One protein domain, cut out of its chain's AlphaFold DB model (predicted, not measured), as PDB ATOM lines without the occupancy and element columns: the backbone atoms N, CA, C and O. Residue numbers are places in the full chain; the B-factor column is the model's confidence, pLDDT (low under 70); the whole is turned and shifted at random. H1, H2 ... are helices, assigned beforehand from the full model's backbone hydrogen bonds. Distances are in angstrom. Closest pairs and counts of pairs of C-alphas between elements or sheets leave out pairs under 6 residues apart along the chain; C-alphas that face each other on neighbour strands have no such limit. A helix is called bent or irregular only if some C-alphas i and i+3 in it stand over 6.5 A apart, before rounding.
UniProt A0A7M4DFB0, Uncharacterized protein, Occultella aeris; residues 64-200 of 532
ATOM      1  N   PRO A  64     122.594 -60.341  51.089       94.50
ATOM      2  CA  PRO A  64     122.775 -59.148  51.915       94.50
ATOM      3  C   PRO A  64     121.501 -58.292  51.964       94.50
ATOM      4  O   PRO A  64     120.993 -57.882  50.918       94.50
ATOM      5  N   ARG A  65     121.011 -57.960  53.167       93.88
ATOM      6  CA  ARG A  65     119.753 -57.212  53.382       93.88
ATOM      7  C   ARG A  65     119.667 -55.932  52.552       93.88
ATOM      8  O   ARG A  65     118.645 -55.661  51.933       93.88
ATOM      9  N   ALA A  66     120.759 -55.169  52.497       91.75
ATOM     10  CA  ALA A  66     120.833 -53.920  51.739       91.75
ATOM     11  C   ALA A  66     120.639 -54.116  50.221       91.75
ATOM     12  O   ALA A  66     120.030 -53.268  49.576       91.75
ATOM     13  N   LEU A  67     121.100 -55.242  49.660       93.00
ATOM     14  CA  LEU A  67     120.913 -55.581  48.245       93.00
ATOM     15  C   LEU A  67     119.463 -55.987  47.947       93.00
ATOM     16  O   LEU A  67     118.951 -55.677  46.875       93.00
ATOM     17  N   VAL A  68     118.798 -56.666  48.887       95.44
ATOM     18  CA  VAL A  68     117.369 -57.000  48.770       95.44
ATOM     19  C   VAL A  68     116.521 -55.727  48.844       95.44
ATOM     20  O   VAL A  68     115.685 -55.516  47.974       95.44
ATOM     21  N   LEU A  69     116.796 -54.834  49.804       94.69
ATOM     22  CA  LEU A  69     116.098 -53.548  49.941       94.69
ATOM     23  C   LEU A  69     116.237 -52.649  48.706       94.69
ATOM     24  O   LEU A  69     115.239 -52.104  48.244       94.69
ATOM     25  N   ASP A  70     117.448 -52.492  48.164       94.50
ATOM     26  CA  ASP A  70     117.678 -51.670  46.968       94.50
ATOM     27  C   ASP A  70     116.936 -52.234  45.739       94.50
ATOM     28  O   ASP A  70     116.306 -51.477  45.002       94.50
ATOM     29  N   ARG A  71     116.902 -53.565  45.568       94.06
ATOM     30  CA  ARG A  71     116.126 -54.225  44.502       94.06
ATOM     31  C   ARG A  71     114.615 -54.072  44.684       94.06
ATOM     32  O   ARG A  71     113.938 -53.687  43.735       94.06
ATOM     33  N   ALA A  72     114.100 -54.339  45.884       94.38
ATOM     34  CA  ALA A  72     112.676 -54.229  46.195       94.38
ATOM     35  C   ALA A  72     112.167 -52.790  46.014       94.38
ATOM     36  O   ALA A  72     111.113 -52.573  45.415       94.38
ATOM     37  N   TRP A  73     112.950 -51.798  46.449       95.19
ATOM     38  CA  TRP A  73     112.651 -50.382  46.233       95.19
ATOM     39  C   TRP A  73     112.564 -50.032  44.741       95.19
ATOM     40  O   TRP A  73     111.585 -49.424  44.317       95.19
ATOM     41  N   ARG A  74     113.537 -50.468  43.927       92.62
ATOM     42  CA  ARG A  74     113.557 -50.219  42.473       92.62
ATOM     43  C   ARG A  74     112.372 -50.851  41.745       92.62
ATOM     44  O   ARG A  74     111.756 -50.174  40.928       92.62
ATOM     45  N   ALA A  75     112.023 -52.099  42.055       89.44
ATOM     46  CA  ALA A  75     110.842 -52.761  41.489       89.44
ATOM     47  C   ALA A  75     109.537 -52.047  41.898       89.44
ATOM     48  O   ALA A  75     108.641 -51.831  41.086       89.44
ATOM     49  N   THR A  76     109.450 -51.577  43.146       88.81
ATOM     50  CA  THR A  76     108.298 -50.790  43.621       88.81
ATOM     51  C   THR A  76     108.182 -49.450  42.874       88.81
ATOM     52  O   THR A  76     107.098 -49.090  42.416       88.81
ATOM     53  N   ALA A  77     109.305 -48.748  42.687       84.81
ATOM     54  CA  ALA A  77     109.384 -47.467  41.978       84.81
ATOM     55  C   ALA A  77     109.103 -47.563  40.466       84.81
ATOM     56  O   ALA A  77     108.682 -46.576  39.866       84.81
ATOM     57  N   THR A  78     109.370 -48.724  39.860       79.62
ATOM     58  CA  THR A  78     109.294 -48.934  38.402       79.62
ATOM     59  C   THR A  78     107.973 -49.571  37.988       79.62
ATOM     60  O   THR A  78     107.313 -49.075  37.079       79.62
ATOM     61  N   ASP A  79     107.574 -50.649  38.668       67.75
ATOM     62  CA  ASP A  79     106.511 -51.543  38.197       67.75
ATOM     63  C   ASP A  79     105.151 -51.275  38.872       67.75
ATOM     64  O   ASP A  79     104.119 -51.695  38.353       67.75
ATOM     65  N   HIS A  80     105.136 -50.591  40.027       58.47
ATOM     66  CA  HIS A  80     103.952 -50.494  40.896       58.47
ATOM     67  C   HIS A  80     103.457 -49.064  41.138       58.47
ATOM     68  O   HIS A  80     102.248 -48.825  41.103       58.47
ATOM     69  N   THR A  81     104.337 -48.098  41.431       62.56
ATOM     70  CA  THR A  81     103.911 -46.697  41.614       62.56
ATOM     71  C   THR A  81     105.047 -45.707  41.312       62.56
ATOM     72  O   THR A  81     105.993 -45.617  42.101       62.56
ATOM     73  N   PRO A  82     104.970 -44.915  40.222       69.12
ATOM     74  CA  PRO A  82     105.914 -43.823  39.995       69.12
ATOM     75  C   PRO A  82     105.744 -42.720  41.057       69.12
ATOM     76  O   PRO A  82     104.680 -42.581  41.663       69.12
ATOM     77  N   GLY A  83     106.797 -41.923  41.274       80.50
ATOM     78  CA  GLY A  83     106.787 -40.787  42.212       80.50
ATOM     79  C   GLY A  83     107.697 -40.921  43.442       80.50
ATOM     80  O   GLY A  83     107.752 -39.997  44.249       80.50
ATOM     81  N   LEU A  84     108.456 -42.015  43.588       90.94
ATOM     82  CA  LEU A  84     109.355 -42.242  44.736       90.94
ATOM     83  C   LEU A  84     110.648 -41.391  44.742       90.94
ATOM     84  O   LEU A  84     111.446 -41.509  45.677       90.94
ATOM     85  N   ASP A  85     110.870 -40.511  43.761       91.12
ATOM     86  CA  ASP A  85     112.088 -39.683  43.648       91.12
ATOM     87  C   ASP A  85     112.409 -38.837  44.901       91.12
ATOM     88  O   ASP A  85     113.564 -38.838  45.330       91.12
ATOM     89  N   PRO A  86     111.444 -38.169  45.579       93.88
ATOM     90  CA  PRO A  86     111.701 -37.411  46.812       93.88
ATOM     91  C   PRO A  86     112.241 -38.247  47.987       93.88
ATOM     92  O   PRO A  86     112.780 -37.677  48.941       93.88
ATOM     93  N   LEU A  87     112.085 -39.574  47.925       95.06
ATOM     94  CA  LEU A  87     112.560 -40.554  48.909       95.06
ATOM     95  C   LEU A  87     113.757 -41.383  48.391       95.06
ATOM     96  O   LEU A  87     114.298 -42.213  49.133       95.06
ATOM     97  N   SER A  88     114.186 -41.147  47.150       93.81
ATOM     98  CA  SER A  88     115.233 -41.897  46.453       93.81
ATOM     99  C   SER A  88     116.546 -41.112  46.352       93.81
ATOM    100  O   SER A  88     116.606 -39.894  46.519       93.81
ATOM    101  N   ASN A  89     117.636 -41.839  46.129       91.19
ATOM    102  CA  ASN A  89     118.963 -41.299  45.861       91.19
ATOM    103  C   ASN A  89     119.170 -41.083  44.346       91.19
ATOM    104  O   ASN A  89     118.357 -41.508  43.528       91.19
ATOM    105  N   SER A  90     120.284 -40.457  43.958       86.69
ATOM    106  CA  SER A  90     120.595 -40.131  42.554       86.69
ATOM    107  C   SER A  90     120.799 -41.336  41.623       86.69
ATOM    108  O   SER A  90     120.932 -41.136  40.419       86.69
ATOM    109  N   THR A  91     120.819 -42.572  42.139       86.12
ATOM    110  CA  THR A  91     120.842 -43.799  41.322       86.12
ATOM    111  C   THR A  91     119.497 -44.527  41.304       86.12
ATOM    112  O   THR A  91     119.420 -45.606  40.724       86.12
ATOM    113  N   GLY A  92     118.442 -43.992  41.934       86.56
ATOM    114  CA  GLY A  92     117.115 -44.622  42.022       86.56
ATOM    115  C   GLY A  92     116.969 -45.688  43.118       86.56
ATOM    116  O   GLY A  92     115.966 -46.394  43.158       86.56
ATOM    117  N   GLY A  93     117.956 -45.832  44.010       90.75
ATOM    118  CA  GLY A  93     117.803 -46.616  45.244       90.75
ATOM    119  C   GLY A  93     117.192 -45.772  46.375       90.75
ATOM    120  O   GLY A  93     117.077 -44.553  46.230       90.75
ATOM    121  N   PRO A  94     116.851 -46.350  47.537       94.00
ATOM    122  CA  PRO A  94     116.336 -45.580  48.667       94.00
ATOM    123  C   PRO A  94     117.425 -44.677  49.276       94.00
ATOM    124  O   PRO A  94     118.616 -45.007  49.278       94.00
ATOM    125  N   LEU A  95     117.034 -43.534  49.852       94.88
ATOM    126  CA  LEU A  95     117.935 -42.757  50.715       94.88
ATOM    127  C   LEU A  95     118.189 -43.502  52.033       94.88
ATOM    128  O   LEU A  95     117.285 -44.124  52.592       94.88
ATOM    129  N   SER A  96     119.370 -43.328  52.635       93.19
ATOM    130  CA  SER A  96     119.675 -43.892  53.963       93.19
ATOM    131  C   SER A  96     118.703 -43.415  55.056       93.19
ATOM    132  O   SER A  96     118.446 -44.142  56.013       93.19
ATOM    133  N   ARG A  97     118.120 -42.214  54.905       93.69
ATOM    134  CA  ARG A  97     117.031 -41.729  55.769       93.69
ATOM    135  C   ARG A  97     115.679 -42.361  55.462       93.69
ATOM    136  O   ARG A  97     114.939 -42.608  56.401       93.69
ATOM    137  N   THR A  98     115.369 -42.675  54.207       96.88
ATOM    138  CA  THR A  98     114.152 -43.422  53.850       96.88
ATOM    139  C   THR A  98     114.179 -44.804  54.494       96.88
ATOM    140  O   THR A  98     113.197 -45.208  55.110       96.88
ATOM    141  N   VAL A  99     115.336 -45.481  54.476       96.06
ATOM    142  CA  VAL A  99     115.530 -46.737  55.220       96.06
ATOM    143  C   VAL A  99     115.331 -46.521  56.727       96.06
ATOM    144  O   VAL A  99     114.465 -47.150  57.325       96.06
ATOM    145  N   LYS A 100     116.078 -45.586  57.332       95.06
ATOM    146  CA  LYS A 100     116.108 -45.374  58.792       95.06
ATOM    147  C   LYS A 100     114.802 -44.827  59.394       95.06
ATOM    148  O   LYS A 100     114.510 -45.131  60.545       95.06
ATOM    149  N   LEU A 101     114.079 -43.963  58.681       96.00
ATOM    150  CA  LEU A 101     112.948 -43.188  59.217       96.00
ATOM    151  C   LEU A 101     111.583 -43.675  58.722       96.00
ATOM    152  O   LEU A 101     110.596 -43.428  59.406       96.00
ATOM    153  N   ILE A 102     111.517 -44.366  57.577       97.00
ATOM    154  CA  ILE A 102     110.261 -44.880  57.008       97.00
ATOM    155  C   ILE A 102     110.289 -46.410  56.958       97.00
ATOM    156  O   ILE A 102     109.500 -47.055  57.645       97.00
ATOM    157  N   LEU A 103     111.199 -47.010  56.182       96.44
ATOM    158  CA  LEU A 103     111.131 -48.444  55.888       96.44
ATOM    159  C   LEU A 103     111.338 -49.307  57.134       96.44
ATOM    160  O   LEU A 103     110.464 -50.104  57.455       96.44
ATOM    161  N   ASP A 104     112.443 -49.142  57.863       95.31
ATOM    162  CA  ASP A 104     112.693 -49.925  59.076       95.31
ATOM    163  C   ASP A 104     111.617 -49.680  60.161       95.31
ATOM    164  O   ASP A 104     111.001 -50.653  60.594       95.31
ATOM    165  N   PRO A 105     111.309 -48.442  60.601       95.19
ATOM    166  CA  PRO A 105     110.376 -48.238  61.714       95.19
ATOM    167  C   PRO A 105     108.886 -48.402  61.367       95.19
ATOM    168  O   PRO A 105     108.130 -48.808  62.245       95.19
ATOM    169  N   LEU A 106     108.438 -48.089  60.142       96.25
ATOM    170  CA  LEU A 106     107.003 -47.997  59.817       96.25
ATOM    171  C   LEU A 106     106.497 -49.125  58.905       96.25
ATOM    172  O   LEU A 106     105.354 -49.556  59.077       96.25
ATOM    173  N   VAL A 107     107.334 -49.629  57.987       96.38
ATOM    174  CA  VAL A 107     106.951 -50.638  56.974       96.38
ATOM    175  C   VAL A 107     107.398 -52.052  57.364       96.38
ATOM    176  O   VAL A 107     106.569 -52.941  57.524       96.38
ATOM    177  N   ILE A 108     108.704 -52.259  57.549       95.88
ATOM    178  CA  ILE A 108     109.338 -53.569  57.781       95.88
ATOM    179  C   ILE A 108     109.203 -53.996  59.248       95.88
ATOM    180  O   ILE A 108     109.002 -55.171  59.543       95.88
ATOM    181  N   ARG A 109     109.328 -53.031  60.168       93.75
ATOM    182  CA  ARG A 109     109.237 -53.193  61.628       93.75
ATOM    183  C   ARG A 109     110.132 -54.318  62.191       93.75
ATOM    184  O   ARG A 109     109.613 -55.231  62.831       93.75
ATOM    185  N   PRO A 110     111.477 -54.251  62.060       89.56
ATOM    186  CA  PRO A 110     112.406 -55.291  62.530       89.56
ATOM    187  C   PRO A 110     112.264 -55.745  63.996       89.56
ATOM    188  O   PRO A 110     112.672 -56.852  64.325       89.56
ATOM    189  N   GLY A 111     111.693 -54.921  64.885       86.69
ATOM    190  CA  GLY A 111     111.394 -55.318  66.271       86.69
ATOM    191  C   GLY A 111     110.174 -56.242  66.420       86.69
ATOM    192  O   GLY A 111     110.046 -56.921  67.430       86.69
ATOM    193  N   GLN A 112     109.293 -56.274  65.416       87.19
ATOM    194  CA  GLN A 112     108.174 -57.216  65.282       87.19
ATOM    195  C   GLN A 112     108.509 -58.365  64.315       87.19
ATOM    196  O   GLN A 112     107.879 -59.414  64.388       87.19
ATOM    197  N   ARG A 113     109.494 -58.156  63.428       89.06
ATOM    198  CA  ARG A 113     109.955 -59.096  62.396       89.06
ATOM    199  C   ARG A 113     111.486 -59.290  62.421       89.06
ATOM    200  O   ARG A 113     112.199 -58.703  61.594       89.06
ATOM    201  N   PRO A 114     112.037 -60.021  63.411       88.88
ATOM    202  CA  PRO A 114     113.484 -60.120  63.632       88.88
ATOM    203  C   PRO A 114     114.231 -60.862  62.511       88.88
ATOM    204  O   PRO A 114     115.384 -60.542  62.220       88.88
ATOM    205  N   GLU A 115     113.590 -61.806  61.826       90.00
ATOM    206  CA  GLU A 115     114.106 -62.456  60.613       90.00
ATOM    207  C   GLU A 115     114.375 -61.463  59.469       90.00
ATOM    208  O   GLU A 115     115.367 -61.616  58.753       90.00
ATOM    209  N   LEU A 116     113.585 -60.388  59.356       90.50
ATOM    210  CA  LEU A 116     113.825 -59.301  58.396       90.50
ATOM    211  C   LEU A 116     114.887 -58.289  58.868       90.50
ATOM    212  O   LEU A 116     115.221 -57.357  58.128       90.50
ATOM    213  N   ALA A 117     115.427 -58.442  60.082       87.69
ATOM    214  CA  ALA A 117     116.475 -57.586  60.646       87.69
ATOM    215  C   ALA A 117     117.902 -58.049  60.292       87.69
ATOM    216  O   ALA A 117     118.846 -57.260  60.376       87.69
ATOM    217  N   ALA A 118     118.080 -59.324  59.928       87.12
ATOM    218  CA  ALA A 118     119.395 -59.943  59.777       87.12
ATOM    219  C   ALA A 118     120.224 -59.331  58.631       87.12
ATOM    220  O   ALA A 118     119.711 -59.024  57.558       87.12
ATOM    221  N   THR A 119     121.543 -59.196  58.828       88.88
ATOM    222  CA  THR A 119     122.475 -58.614  57.836       88.88
ATOM    223  C   THR A 119     122.487 -59.377  56.506       88.88
ATOM    224  O   THR A 119     122.652 -58.773  55.443       88.88
ATOM    225  N   ALA A 120     122.298 -60.695  56.565       92.31
ATOM    226  CA  ALA A 120     122.086 -61.567  55.420       92.31
ATOM    227  C   ALA A 120     120.801 -62.373  55.652       92.31
ATOM    228  O   ALA A 120     120.634 -62.983  56.707       92.31
ATOM    229  N   LEU A 121     119.896 -62.338  54.678       92.94
ATOM    230  CA  LEU A 121     118.554 -62.908  54.750       92.94
ATOM    231  C   LEU A 121     118.523 -64.297  54.113       92.94
ATOM    232  O   LEU A 121     119.205 -64.540  53.114       92.94
ATOM    233  N   SER A 122     117.686 -65.190  54.640       93.69
ATOM    234  CA  SER A 122     117.320 -66.419  53.930       93.69
ATOM    235  C   SER A 122     116.535 -66.088  52.646       93.69
ATOM    236  O   SER A 122     115.968 -64.998  52.547       93.69
ATOM    237  N   PRO A 123     116.438 -67.008  51.668       93.06
ATOM    238  CA  PRO A 123     115.635 -66.783  50.462       93.06
ATOM    239  C   PRO A 123     114.168 -66.433  50.762       93.06
ATOM    240  O   PRO A 123     113.609 -65.554  50.114       93.06
ATOM    241  N   ALA A 124     113.577 -67.056  51.788       92.62
ATOM    242  CA  ALA A 124     112.215 -66.765  52.236       92.62
ATOM    243  C   ALA A 124     112.090 -65.356  52.846       92.62
ATOM    244  O   ALA A 124     111.225 -64.591  52.432       92.62
ATOM    245  N   ALA A 125     112.996 -64.970  53.754       93.94
ATOM    246  CA  ALA A 125     113.006 -63.626  54.340       93.94
ATOM    247  C   ALA A 125     113.319 -62.533  53.296       93.94
ATOM    248  O   ALA A 125     112.852 -61.403  53.411       93.94
ATOM    249  N   ALA A 126     114.088 -62.856  52.251       95.62
ATOM    250  CA  ALA A 126     114.335 -61.949  51.134       95.62
ATOM    251  C   ALA A 126     113.090 -61.749  50.246       95.62
ATOM    252  O   ALA A 126     112.855 -60.630  49.787       95.62
ATOM    253  N   ALA A 127     112.287 -62.798  50.035       95.50
ATOM    254  CA  ALA A 127     110.994 -62.695  49.356       95.50
ATOM    255  C   ALA A 127     109.997 -61.878  50.195       95.50
ATOM    256  O   ALA A 127     109.527 -60.846  49.731       95.50
ATOM    257  N   GLU A 128     109.793 -62.238  51.468       96.00
ATOM    258  CA  GLU A 128     108.872 -61.529  52.370       96.00
ATOM    259  C   GLU A 128     109.219 -60.035  52.508       96.00
ATOM    260  O   GLU A 128     108.331 -59.181  52.515       96.00
ATOM    261  N   LEU A 129     110.512 -59.691  52.570       96.38
ATOM    262  CA  LEU A 129     110.959 -58.297  52.583       96.38
ATOM    263  C   LEU A 129     110.635 -57.565  51.273       96.38
ATOM    264  O   LEU A 129     110.302 -56.381  51.304       96.38
ATOM    265  N   THR A 130     110.728 -58.257  50.137       95.81
ATOM    266  CA  THR A 130     110.386 -57.701  48.821       95.81
ATOM    267  C   THR A 130     108.885 -57.435  48.734       95.81
ATOM    268  O   THR A 130     108.489 -56.308  48.438       95.81
ATOM    269  N   ASP A 131     108.064 -58.417  49.105       95.62
ATOM    270  CA  ASP A 131     106.600 -58.317  49.109       95.62
ATOM    271  C   ASP A 131     106.107 -57.245  50.098       95.62
ATOM    272  O   ASP A 131     105.201 -56.470  49.791       95.62
ATOM    273  N   THR A 132     106.749 -57.132  51.267       96.38
ATOM    274  CA  THR A 132     106.431 -56.120  52.292       96.38
ATOM    275  C   THR A 132     106.735 -54.694  51.818       96.38
ATOM    276  O   THR A 132     105.993 -53.770  52.152       96.38
ATOM    277  N   VAL A 133     107.795 -54.487  51.026       95.56
ATOM    278  CA  VAL A 133     108.102 -53.172  50.432       95.56
ATOM    279  C   VAL A 133     107.180 -52.874  49.244       95.56
ATOM    280  O   VAL A 133     106.648 -51.767  49.168       95.56
ATOM    281  N   ALA A 134     106.920 -53.856  48.374       94.38
ATOM    282  CA  ALA A 134     106.022 -53.701  47.227       94.38
ATOM    283  C   ALA A 134     104.580 -53.382  47.658       94.38
ATOM    284  O   ALA A 134     103.978 -52.430  47.158       94.38
ATOM    285  N   GLY A 135     104.054 -54.095  48.663       94.38
ATOM    286  CA  GLY A 135     102.728 -53.843  49.239       94.38
ATOM    287  C   GLY A 135     102.577 -52.466  49.901       94.38
ATOM    288  O   GLY A 135     101.460 -51.971  50.036       94.38
ATOM    289  N   ALA A 136     103.683 -51.810  50.266       95.06
ATOM    290  CA  ALA A 136     103.689 -50.441  50.783       95.06
ATOM    291  C   ALA A 136     103.811 -49.362  49.684       95.06
ATOM    292  O   ALA A 136     103.699 -48.175  49.994       95.06
ATOM    293  N   GLY A 137     104.031 -49.735  48.416       94.56
ATOM    294  CA  GLY A 137     104.418 -48.823  47.329       94.56
ATOM    295  C   GLY A 137     103.499 -47.616  47.124       94.56
ATOM    296  O   GLY A 137     103.981 -46.489  47.007       94.56
ATOM    297  N   MET A 138     102.182 -47.823  47.178       94.19
ATOM    298  CA  MET A 138     101.193 -46.750  47.019       94.19
ATOM    299  C   MET A 138     101.279 -45.721  48.163       94.19
ATOM    300  O   MET A 138     101.380 -44.521  47.919       94.19
ATOM    301  N   VAL A 139     101.355 -46.190  49.416       95.94
ATOM    302  CA  VAL A 139     101.562 -45.334  50.601       95.94
ATOM    303  C   VAL A 139     102.928 -44.643  50.563       95.94
ATOM    304  O   VAL A 139     103.033 -43.484  50.961       95.94
ATOM    305  N   LEU A 140     103.970 -45.293  50.039       96.81
ATOM    306  CA  LEU A 140     105.293 -44.688  49.861       96.81
ATOM    307  C   LEU A 140     105.283 -43.573  48.796       96.81
ATOM    308  O   LEU A 140     105.948 -42.556  48.995       96.81
ATOM    309  N   SER A 141     104.498 -43.702  47.721       95.50
ATOM    310  CA  SER A 141     104.331 -42.627  46.730       95.50
ATOM    311  C   SER A 141     103.512 -41.460  47.288       95.50
ATOM    312  O   SER A 141     103.952 -40.311  47.225       95.50
ATOM    313  N   HIS A 142     102.405 -41.736  47.988       96.56
ATOM    314  CA  HIS A 142     101.672 -40.706  48.735       96.56
ATOM    315  C   HIS A 142     102.577 -40.000  49.769       96.56
ATOM    316  O   HIS A 142     102.537 -38.777  49.891       96.56
ATOM    317  N   THR A 143     103.461 -40.733  50.459       97.69
ATOM    318  CA  THR A 143     104.461 -40.173  51.394       97.69
ATOM    319  C   THR A 143     105.421 -39.220  50.676       97.69
ATOM    320  O   THR A 143     105.733 -38.139  51.182       97.69
ATOM    321  N   ALA A 144     105.882 -39.590  49.480       97.00
ATOM    322  CA  ALA A 144     106.745 -38.749  48.660       97.00
ATOM    323  C   ALA A 144     106.037 -37.459  48.196       97.00
ATOM    324  O   ALA A 144     106.633 -36.376  48.251       97.00
ATOM    325  N   ALA A 145     104.757 -37.553  47.820       96.81
ATOM    326  CA  ALA A 145     103.916 -36.410  47.472       96.81
ATOM    327  C   ALA A 145     103.691 -35.474  48.679       96.81
ATOM    328  O   ALA A 145     103.989 -34.278  48.594       96.81
ATOM    329  N   TRP A 146     103.276 -36.008  49.835       97.75
ATOM    330  CA  TRP A 146     103.105 -35.240  51.076       97.75
ATOM    331  C   TRP A 146     104.390 -34.535  51.514       97.75
ATOM    332  O   TRP A 146     104.355 -33.360  51.881       97.75
ATOM    333  N   PHE A 147     105.549 -35.193  51.406       97.69
ATOM    334  CA  PHE A 147     106.839 -34.566  51.702       97.69
ATOM    335  C   PHE A 147     107.134 -33.355  50.798       97.69
ATOM    336  O   PHE A 147     107.726 -32.369  51.246       97.69
ATOM    337  N   MET A 148     106.691 -33.377  49.537       97.06
ATOM    338  CA  MET A 148     106.819 -32.235  48.625       97.06
ATOM    339  C   MET A 148     105.836 -31.099  48.952       97.06
ATOM    340  O   MET A 148     106.226 -29.933  48.840       97.06
ATOM    341  N   VAL A 149     104.623 -31.403  49.427       97.44
ATOM    342  CA  VAL A 149     103.672 -30.391  49.931       97.44
ATOM    343  C   VAL A 149     104.191 -29.746  51.222       97.44
ATOM    344  O   VAL A 149     104.280 -28.522  51.290       97.44
ATOM    345  N   LEU A 150     104.667 -30.536  52.191       96.69
ATOM    346  CA  LEU A 150     105.295 -30.041  53.426       96.69
ATOM    347  C   LEU A 150     106.523 -29.157  53.130       96.69
ATOM    348  O   LEU A 150     106.682 -28.092  53.727       96.69
ATOM    349  N   LYS A 151     107.357 -29.519  52.143       96.25
ATOM    350  CA  LYS A 151     108.456 -28.658  51.655       96.25
ATOM    351  C   LYS A 151     107.965 -27.347  51.029       96.25
ATOM    352  O   LYS A 151     108.620 -26.318  51.213       96.25
ATOM    353  N   ARG A 152     106.850 -27.364  50.288       95.75
ATOM    354  CA  ARG A 152     106.238 -26.165  49.685       95.75
ATOM    355  C   ARG A 152     105.717 -25.226  50.776       95.75
ATOM    356  O   ARG A 152     106.090 -24.055  50.782       95.75
ATOM    357  N   ALA A 153     104.957 -25.760  51.733       93.50
ATOM    358  CA  ALA A 153     104.448 -25.029  52.891       93.50
ATOM    359  C   ALA A 153     105.589 -24.440  53.742       93.50
ATOM    360  O   ALA A 153     105.572 -23.252  54.051       93.50
ATOM    361  N   ARG A 154     106.655 -25.213  54.012       93.25
ATOM    362  CA  ARG A 154     107.841 -24.746  54.761       93.25
ATOM    363  C   ARG A 154     108.497 -23.539  54.098       93.25
ATOM    364  O   ARG A 154     108.883 -22.597  54.784       93.25
ATOM    365  N   ARG A 155     108.625 -23.569  52.767       93.69
ATOM    366  CA  ARG A 155     109.196 -22.462  51.992       93.69
ATOM    367  C   ARG A 155     108.289 -21.229  52.009       93.69
ATOM    368  O   ARG A 155     108.813 -20.127  52.114       93.69
ATOM    369  N   ALA A 156     106.970 -21.407  51.927       89.50
ATOM    370  CA  ALA A 156     106.006 -20.309  52.022       89.50
ATOM    371  C   ALA A 156     106.012 -19.652  53.416       89.50
ATOM    372  O   ALA A 156     105.987 -18.430  53.513       89.50
ATOM    373  N   ALA A 157     106.142 -20.450  54.478       82.50
ATOM    374  CA  ALA A 157     106.254 -19.988  55.863       82.50
ATOM    375  C   ALA A 157     107.651 -19.444  56.245       82.50
ATOM    376  O   ALA A 157     107.884 -19.117  57.403       82.50
ATOM    377  N   GLY A 158     108.613 -19.394  55.312       80.50
ATOM    378  CA  GLY A 158     109.977 -18.906  55.569       80.50
ATOM    379  C   GLY A 158     110.823 -19.767  56.522       80.50
ATOM    380  O   GLY A 158     111.937 -19.379  56.868       80.50
ATOM    381  N   ILE A 159     110.333 -20.938  56.939       80.31
ATOM    382  CA  ILE A 159     110.959 -21.775  57.971       80.31
ATOM    383  C   ILE A 159     112.307 -22.309  57.472       80.31
ATOM    384  O   ILE A 159     112.383 -23.015  56.459       80.31
ATOM    385  N   THR A 160     113.378 -22.019  58.217       80.00
ATOM    386  CA  THR A 160     114.752 -22.463  57.920       80.00
ATOM    387  C   THR A 160     115.286 -23.528  58.883       80.00
ATOM    388  O   THR A 160     116.151 -24.302  58.467       80.00
ATOM    389  N   GLU A 161     114.753 -23.648  60.107       68.81
ATOM    390  CA  GLU A 161     115.240 -24.591  61.129       68.81
ATOM    391  C   GLU A 161     114.953 -26.072  60.795       68.81
ATOM    392  O   GLU A 161     113.951 -26.427  60.164       68.81
ATOM    393  N   GLY A 162     115.867 -26.947  61.229       76.12
ATOM    394  CA  GLY A 162     115.768 -28.400  61.113       76.12
ATOM    395  C   GLY A 162     116.030 -28.945  59.706       76.12
ATOM    396  O   GLY A 162     115.841 -28.272  58.695       76.12
ATOM    397  N   HIS A 163     116.479 -30.196  59.624       83.50
ATOM    398  CA  HIS A 163     116.694 -30.859  58.341       83.50
ATOM    399  C   HIS A 163     115.374 -31.497  57.859       83.50
ATOM    400  O   HIS A 163     114.846 -32.360  58.562       83.50
ATOM    401  N   PRO A 164     114.822 -31.132  56.679       89.88
ATOM    402  CA  PRO A 164     113.455 -31.508  56.300       89.88
ATOM    403  C   PRO A 164     113.161 -33.012  56.320       89.88
ATOM    404  O   PRO A 164     112.067 -33.411  56.703       89.88
ATOM    405  N   GLN A 165     114.121 -33.862  55.946       92.38
ATOM    406  CA  GLN A 165     113.912 -35.318  55.961       92.38
ATOM    407  C   GLN A 165     113.821 -35.882  57.387       92.38
ATOM    408  O   GLN A 165     113.134 -36.871  57.594       92.38
ATOM    409  N   ASP A 166     114.493 -35.267  58.367       86.31
ATOM    410  CA  ASP A 166     114.452 -35.727  59.763       86.31
ATOM    411  C   ASP A 166     113.191 -35.242  60.500       86.31
ATOM    412  O   ASP A 166     112.784 -35.877  61.464       86.31
ATOM    413  N   LEU A 167     112.562 -34.152  60.036       87.50
ATOM    414  CA  LEU A 167     111.314 -33.622  60.604       87.50
ATOM    415  C   LEU A 167     110.045 -34.191  59.951       87.50
ATOM    416  O   LEU A 167     109.054 -34.426  60.635       87.50
ATOM    417  N   TYR A 168     110.044 -34.373  58.627       94.69
ATOM    418  CA  TYR A 168     108.799 -34.571  57.873       94.69
ATOM    419  C   TYR A 168     108.613 -35.969  57.278       94.69
ATOM    420  O   TYR A 168     107.514 -36.255  56.822       94.69
ATOM    421  N   PHE A 169     109.622 -36.848  57.249       96.19
ATOM    422  CA  PHE A 169     109.462 -38.178  56.633       96.19
ATOM    423  C   PHE A 169     108.401 -39.040  57.332       96.19
ATOM    424  O   PHE A 169     107.635 -39.719  56.655       96.19
ATOM    425  N   GLN A 170     108.322 -38.984  58.664       95.19
ATOM    426  CA  GLN A 170     107.334 -39.753  59.428       95.19
ATOM    427  C   GLN A 170     105.948 -39.098  59.363       95.19
ATOM    428  O   GLN A 170     104.985 -39.766  59.002       95.19
ATOM    429  N   ARG A 171     105.866 -37.768  59.529       95.38
ATOM    430  CA  ARG A 171     104.615 -37.009  59.344       95.38
ATOM    431  C   ARG A 171     104.022 -37.153  57.935       95.38
ATOM    432  O   ARG A 171     102.815 -37.287  57.791       95.38
ATOM    433  N   ALA A 172     104.849 -37.192  56.891       97.12
ATOM    434  CA  ALA A 172     104.389 -37.450  55.526       97.12
ATOM    435  C   ALA A 172     103.833 -38.875  55.344       97.12
ATOM    436  O   ALA A 172     102.899 -39.059  54.570       97.12
ATOM    437  N   PHE A 173     104.374 -39.870  56.058       97.50
ATOM    438  CA  PHE A 173     103.877 -41.250  56.039       97.50
ATOM    439  C   PHE A 173     102.572 -41.405  56.833       97.50
ATOM    440  O   PHE A 173     101.667 -42.120  56.409       97.50
ATOM    441  N   GLU A 174     102.445 -40.704  57.958       96.88
ATOM    442  CA  GLU A 174     101.199 -40.600  58.725       96.88
ATOM    443  C   GLU A 174     100.089 -39.975  57.867       96.88
ATOM    444  O   GLU A 174      99.045 -40.598  57.677       96.88
ATOM    445  N   LEU A 175     100.346 -38.813  57.248       97.06
ATOM    446  CA  LEU A 175      99.404 -38.167  56.326       97.06
ATOM    447  C   LEU A 175      99.049 -39.075  55.134       97.06
ATOM    448  O   LEU A 175      97.875 -39.207  54.798       97.06
ATOM    449  N   ALA A 176     100.029 -39.765  54.543       97.19
ATOM    450  CA  ALA A 176      99.808 -40.726  53.459       97.19
ATOM    451  C   ALA A 176      98.937 -41.927  53.863       97.19
ATOM    452  O   ALA A 176      98.176 -42.440  53.040       97.19
ATOM    453  N   THR A 177      99.049 -42.374  55.116       96.69
ATOM    454  CA  THR A 177      98.299 -43.512  55.668       96.69
ATOM    455  C   THR A 177      96.872 -43.117  56.059       96.69
ATOM    456  O   THR A 177      95.958 -43.921  55.902       96.69
ATOM    457  N   VAL A 178      96.666 -41.892  56.559       95.62
ATOM    458  CA  VAL A 178      95.358 -41.407  57.043       95.62
ATOM    459  C   VAL A 178      94.527 -40.742  55.938       95.62
ATOM    460  O   VAL A 178      93.307 -40.887  55.929       95.62
ATOM    461  N   HIS A 179      95.162 -40.030  55.002       94.50
ATOM    462  CA  HIS A 179      94.480 -39.195  54.002       94.50
ATOM    463  C   HIS A 179      94.717 -39.614  52.540       94.50
ATOM    464  O   HIS A 179      94.048 -39.090  51.655       94.50
ATOM    465  N   GLY A 180      95.630 -40.551  52.261       95.06
ATOM    466  CA  GLY A 180      95.976 -40.938  50.889       95.06
ATOM    467  C   GLY A 180      96.876 -39.908  50.198       95.06
ATOM    468  O   GLY A 180      97.807 -39.392  50.814       95.06
ATOM    469  N   GLU A 181      96.637 -39.627  48.917       94.81
ATOM    470  CA  GLU A 181      97.374 -38.605  48.156       94.81
ATOM    471  C   GLU A 181      96.978 -37.178  48.605       94.81
ATOM    472  O   GLU A 181      95.797 -36.930  48.862       94.81
ATOM    473  N   PRO A 182      97.912 -36.207  48.698       95.38
ATOM    474  CA  PRO A 182      97.561 -34.823  49.012       95.38
ATOM    475  C   PRO A 182      96.740 -34.156  47.896       95.38
ATOM    476  O   PRO A 182      97.260 -33.828  46.830       95.38
ATOM    477  N   THR A 183      95.475 -33.868  48.187       93.81
ATOM    478  CA  THR A 183      94.580 -33.053  47.353       93.81
ATOM    479  C   THR A 183      94.669 -31.568  47.727       93.81
ATOM    480  O   THR A 183      95.036 -31.228  48.844       93.81
ATOM    481  N   GLU A 184      94.316 -30.647  46.828       86.62
ATOM    482  CA  GLU A 184      94.129 -29.225  47.180       86.62
ATOM    483  C   GLU A 184      92.624 -28.958  47.409       86.62
ATOM    484  O   GLU A 184      91.808 -29.487  46.648       86.62
ATOM    485  N   PRO A 185      92.211 -28.149  48.410       86.88
ATOM    486  CA  PRO A 185      93.039 -27.322  49.297       86.88
ATOM    487  C   PRO A 185      93.478 -28.008  50.607       86.88
ATOM    488  O   PRO A 185      94.288 -27.447  51.348       86.88
ATOM    489  N   ASP A 186      92.946 -29.191  50.933       89.56
ATOM    490  CA  ASP A 186      93.176 -29.833  52.238       89.56
ATOM    491  C   ASP A 186      94.641 -30.208  52.487       89.56
ATOM    492  O   ASP A 186      95.105 -30.141  53.621       89.56
ATOM    493  N   GLY A 187      95.403 -30.520  51.441       92.25
ATOM    494  CA  GLY A 187      96.835 -30.787  51.502       92.25
ATOM    495  C   GLY A 187      97.649 -29.579  51.956       92.25
ATOM    496  O   GLY A 187      98.528 -29.722  52.806       92.25
ATOM    497  N   ALA A 188      97.332 -28.377  51.466       91.44
ATOM    498  CA  ALA A 188      97.949 -27.146  51.952       91.44
ATOM    499  C   ALA A 188      97.568 -26.850  53.415       91.44
ATOM    500  O   ALA A 188      98.427 -26.437  54.196       91.44
ATOM    501  N   ARG A 189      96.310 -27.112  53.800       93.56
ATOM    502  CA  ARG A 189      95.806 -26.937  55.174       93.56
ATOM    503  C   ARG A 189      96.483 -27.896  56.163       93.56
ATOM    504  O   ARG A 189      97.113 -27.436  57.111       93.56
ATOM    505  N   LEU A 190      96.427 -29.204  55.905       94.56
ATOM    506  CA  LEU A 190      97.039 -30.257  56.728       94.56
ATOM    507  C   LEU A 190      98.565 -30.102  56.812       94.56
ATOM    508  O   LEU A 190      99.153 -30.299  57.873       94.56
ATOM    509  N   ALA A 191      99.221 -29.679  55.725       94.50
ATOM    510  CA  ALA A 191     100.642 -29.343  55.765       94.50
ATOM    511  C   ALA A 191     100.930 -28.112  56.642       94.50
ATOM    512  O   ALA A 191     101.965 -28.079  57.304       94.50
ATOM    513  N   GLY A 192     100.038 -27.117  56.673       88.50
ATOM    514  CA  GLY A 192     100.118 -25.979  57.590       88.50
ATOM    515  C   GLY A 192      99.955 -26.387  59.057       88.50
ATOM    516  O   GLY A 192     100.753 -25.972  59.892       88.50
ATOM    517  N   GLU A 193      98.983 -27.251  59.355       86.94
ATOM    518  CA  GLU A 193      98.727 -27.800  60.696       86.94
ATOM    519  C   GLU A 193      99.931 -28.606  61.215       86.94
ATOM    520  O   GLU A 193     100.458 -28.306  62.285       86.94
ATOM    521  N   VAL A 194     100.462 -29.536  60.412       91.25
ATOM    522  CA  VAL A 194     101.681 -30.299  60.748       91.25
ATOM    523  C   VAL A 194     102.911 -29.394  60.888       91.25
ATOM    524  O   VAL A 194     103.794 -29.674  61.697       91.25
ATOM    525  N   LEU A 195     103.002 -28.289  60.143       89.12
ATOM    526  CA  LEU A 195     104.079 -27.314  60.338       89.12
ATOM    527  C   LEU A 195     103.924 -26.515  61.633       89.12
ATOM    528  O   LEU A 195     104.938 -26.270  62.280       89.12
ATOM    529  N   ALA A 196     102.705 -26.139  62.021       79.94
ATOM    530  CA  ALA A 196     102.440 -25.459  63.288       79.94
ATOM    531  C   ALA A 196     102.717 -26.367  64.500       79.94
ATOM    532  O   ALA A 196     103.198 -25.889  65.522       79.94
ATOM    533  N   GLU A 197     102.478 -27.673  64.366       78.44
ATOM    534  CA  GLU A 197     102.831 -28.678  65.371       78.44
ATOM    535  C   GLU A 197     104.359 -28.883  65.458       78.44
ATOM    536  O   GLU A 197     104.966 -28.700  66.512       78.44
ATOM    537  N   VAL A 198     105.013 -29.198  64.332       80.44
ATOM    538  CA  VAL A 198     106.459 -29.506  64.280       80.44
ATOM    539  C   VAL A 198     107.337 -28.276  64.557       80.44
ATOM    540  O   VAL A 198     108.458 -28.421  65.044       80.44
ATOM    541  N   HIS A 199     106.845 -27.066  64.268       76.69
ATOM    542  CA  HIS A 199     107.510 -25.781  64.552       76.69
ATOM    543  C   HIS A 199     106.728 -24.958  65.587       76.69
ATOM    544  O   HIS A 199     106.653 -23.731  65.498       76.69
ATOM    545  N   HIS A 200     106.158 -25.663  66.570       63.50
ATOM    546  CA  HIS A 200     105.478 -25.132  67.750       63.50
ATOM    547  C   HIS A 200     106.196 -23.921  68.389       63.50
ATOM    548  O   HIS A 200     107.420 -23.764  68.328       63.50
TER     549      HIS A 200
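AT A GLANCE: This is residues 64 to 200 of the 532 residues of an uncharacterized protein of Occultella aeris (UniProt A0A7M4DFB0). An elongated body of helices is built along a spine of two helices, H4 and then H5, that follow each other along its length. H1, H2 and the short H3 gather round H4 in one half, while H6 and H7 cross H5 in the other; H2 and H6 lie side by side where the halves join. The printed part has 137 residues with seven named helices, H1 to H7 in chain order, and no named strand: the class is all helix. It is compact, with a radius of gyration of the C-alphas of 15.4 A, and spans 48 by 28 by 27 A.

IN THESE COORDINATES: H5, the longest helix, holds residues 137 to 156 and is 28.9 A long, from C-alpha 137 at (104.418, -48.823, 47.329) to C-alpha 156 at (106.006, -20.309, 52.022). H4 is residues 123 to 134, 16.6 A. H1 is residues 65 to 80, 21.2 A, beginning at C-alpha 65 (119.753, -57.212, 53.382). H2 is residues 96 to 108, 14.7 A, and H3 is residues 114 to 117, 4.9 A. H6 is residues 164 to 179, 20.6 A, with a kink of 26 degrees near residue 171. H7 is residues 186 to 198, 17.9 A, ending at C-alpha 198 (106.459, -29.506, 64.280). H6 is irregular, with C-alphas 167 and 170 7.4 A apart, and H2 only just irregular, with C-alphas 101 and 104 6.7 A apart.

HOW THE PARTS SIT: H5 touches H6, opposite ways at a steep tilt of 57 degrees; their closest C-alphas, of Thr 143 and Phe 173, are 4.8 A apart. With residues 146 to 154 alone H5 touches H7, only just about perpendicular at 72 degrees; the closest C-alphas are those of Leu 150 and Ala 191, 5.3 A. H6 touches residues 97 to 102 of H2 at a shallow tilt of 30 degrees, the same way, closest at the C-alphas of Ile 102 and Gln 170, 6.4 A. Residues 103 to 108 of H2 touch H4 about perpendicular, at 81 degrees, with the C-alphas of Ile 108 and Thr 132 closest at 6.7 A. H1 touches H4 at a steep tilt of 41 degrees, the same way; the C-alphas of Ala 72 and Thr 130 are closest, 4.9 A. H3 touches H4, closest at the C-alphas of Leu 116 and Ala 125, 6.0 A. H4 and H5 meet only through their link, and H4 and H7 are apart. Every O i to N i+4 pair is within hydrogen-bond range in H1, H4, H5 and H7, against 6 of 9 in H2 and 9 of 12 in H6; H3 is too short for such a pair.

THE WHOLE: The C-alphas farthest apart, of Pro 123 and Gly 158, are 48.5 A apart. The printed part has no cut. The link from H1 to H2, residues 81 to 95, is long. The mean pLDDT of the printed part is 91.0; residues 79 to 82, 161 and 200 are under 70.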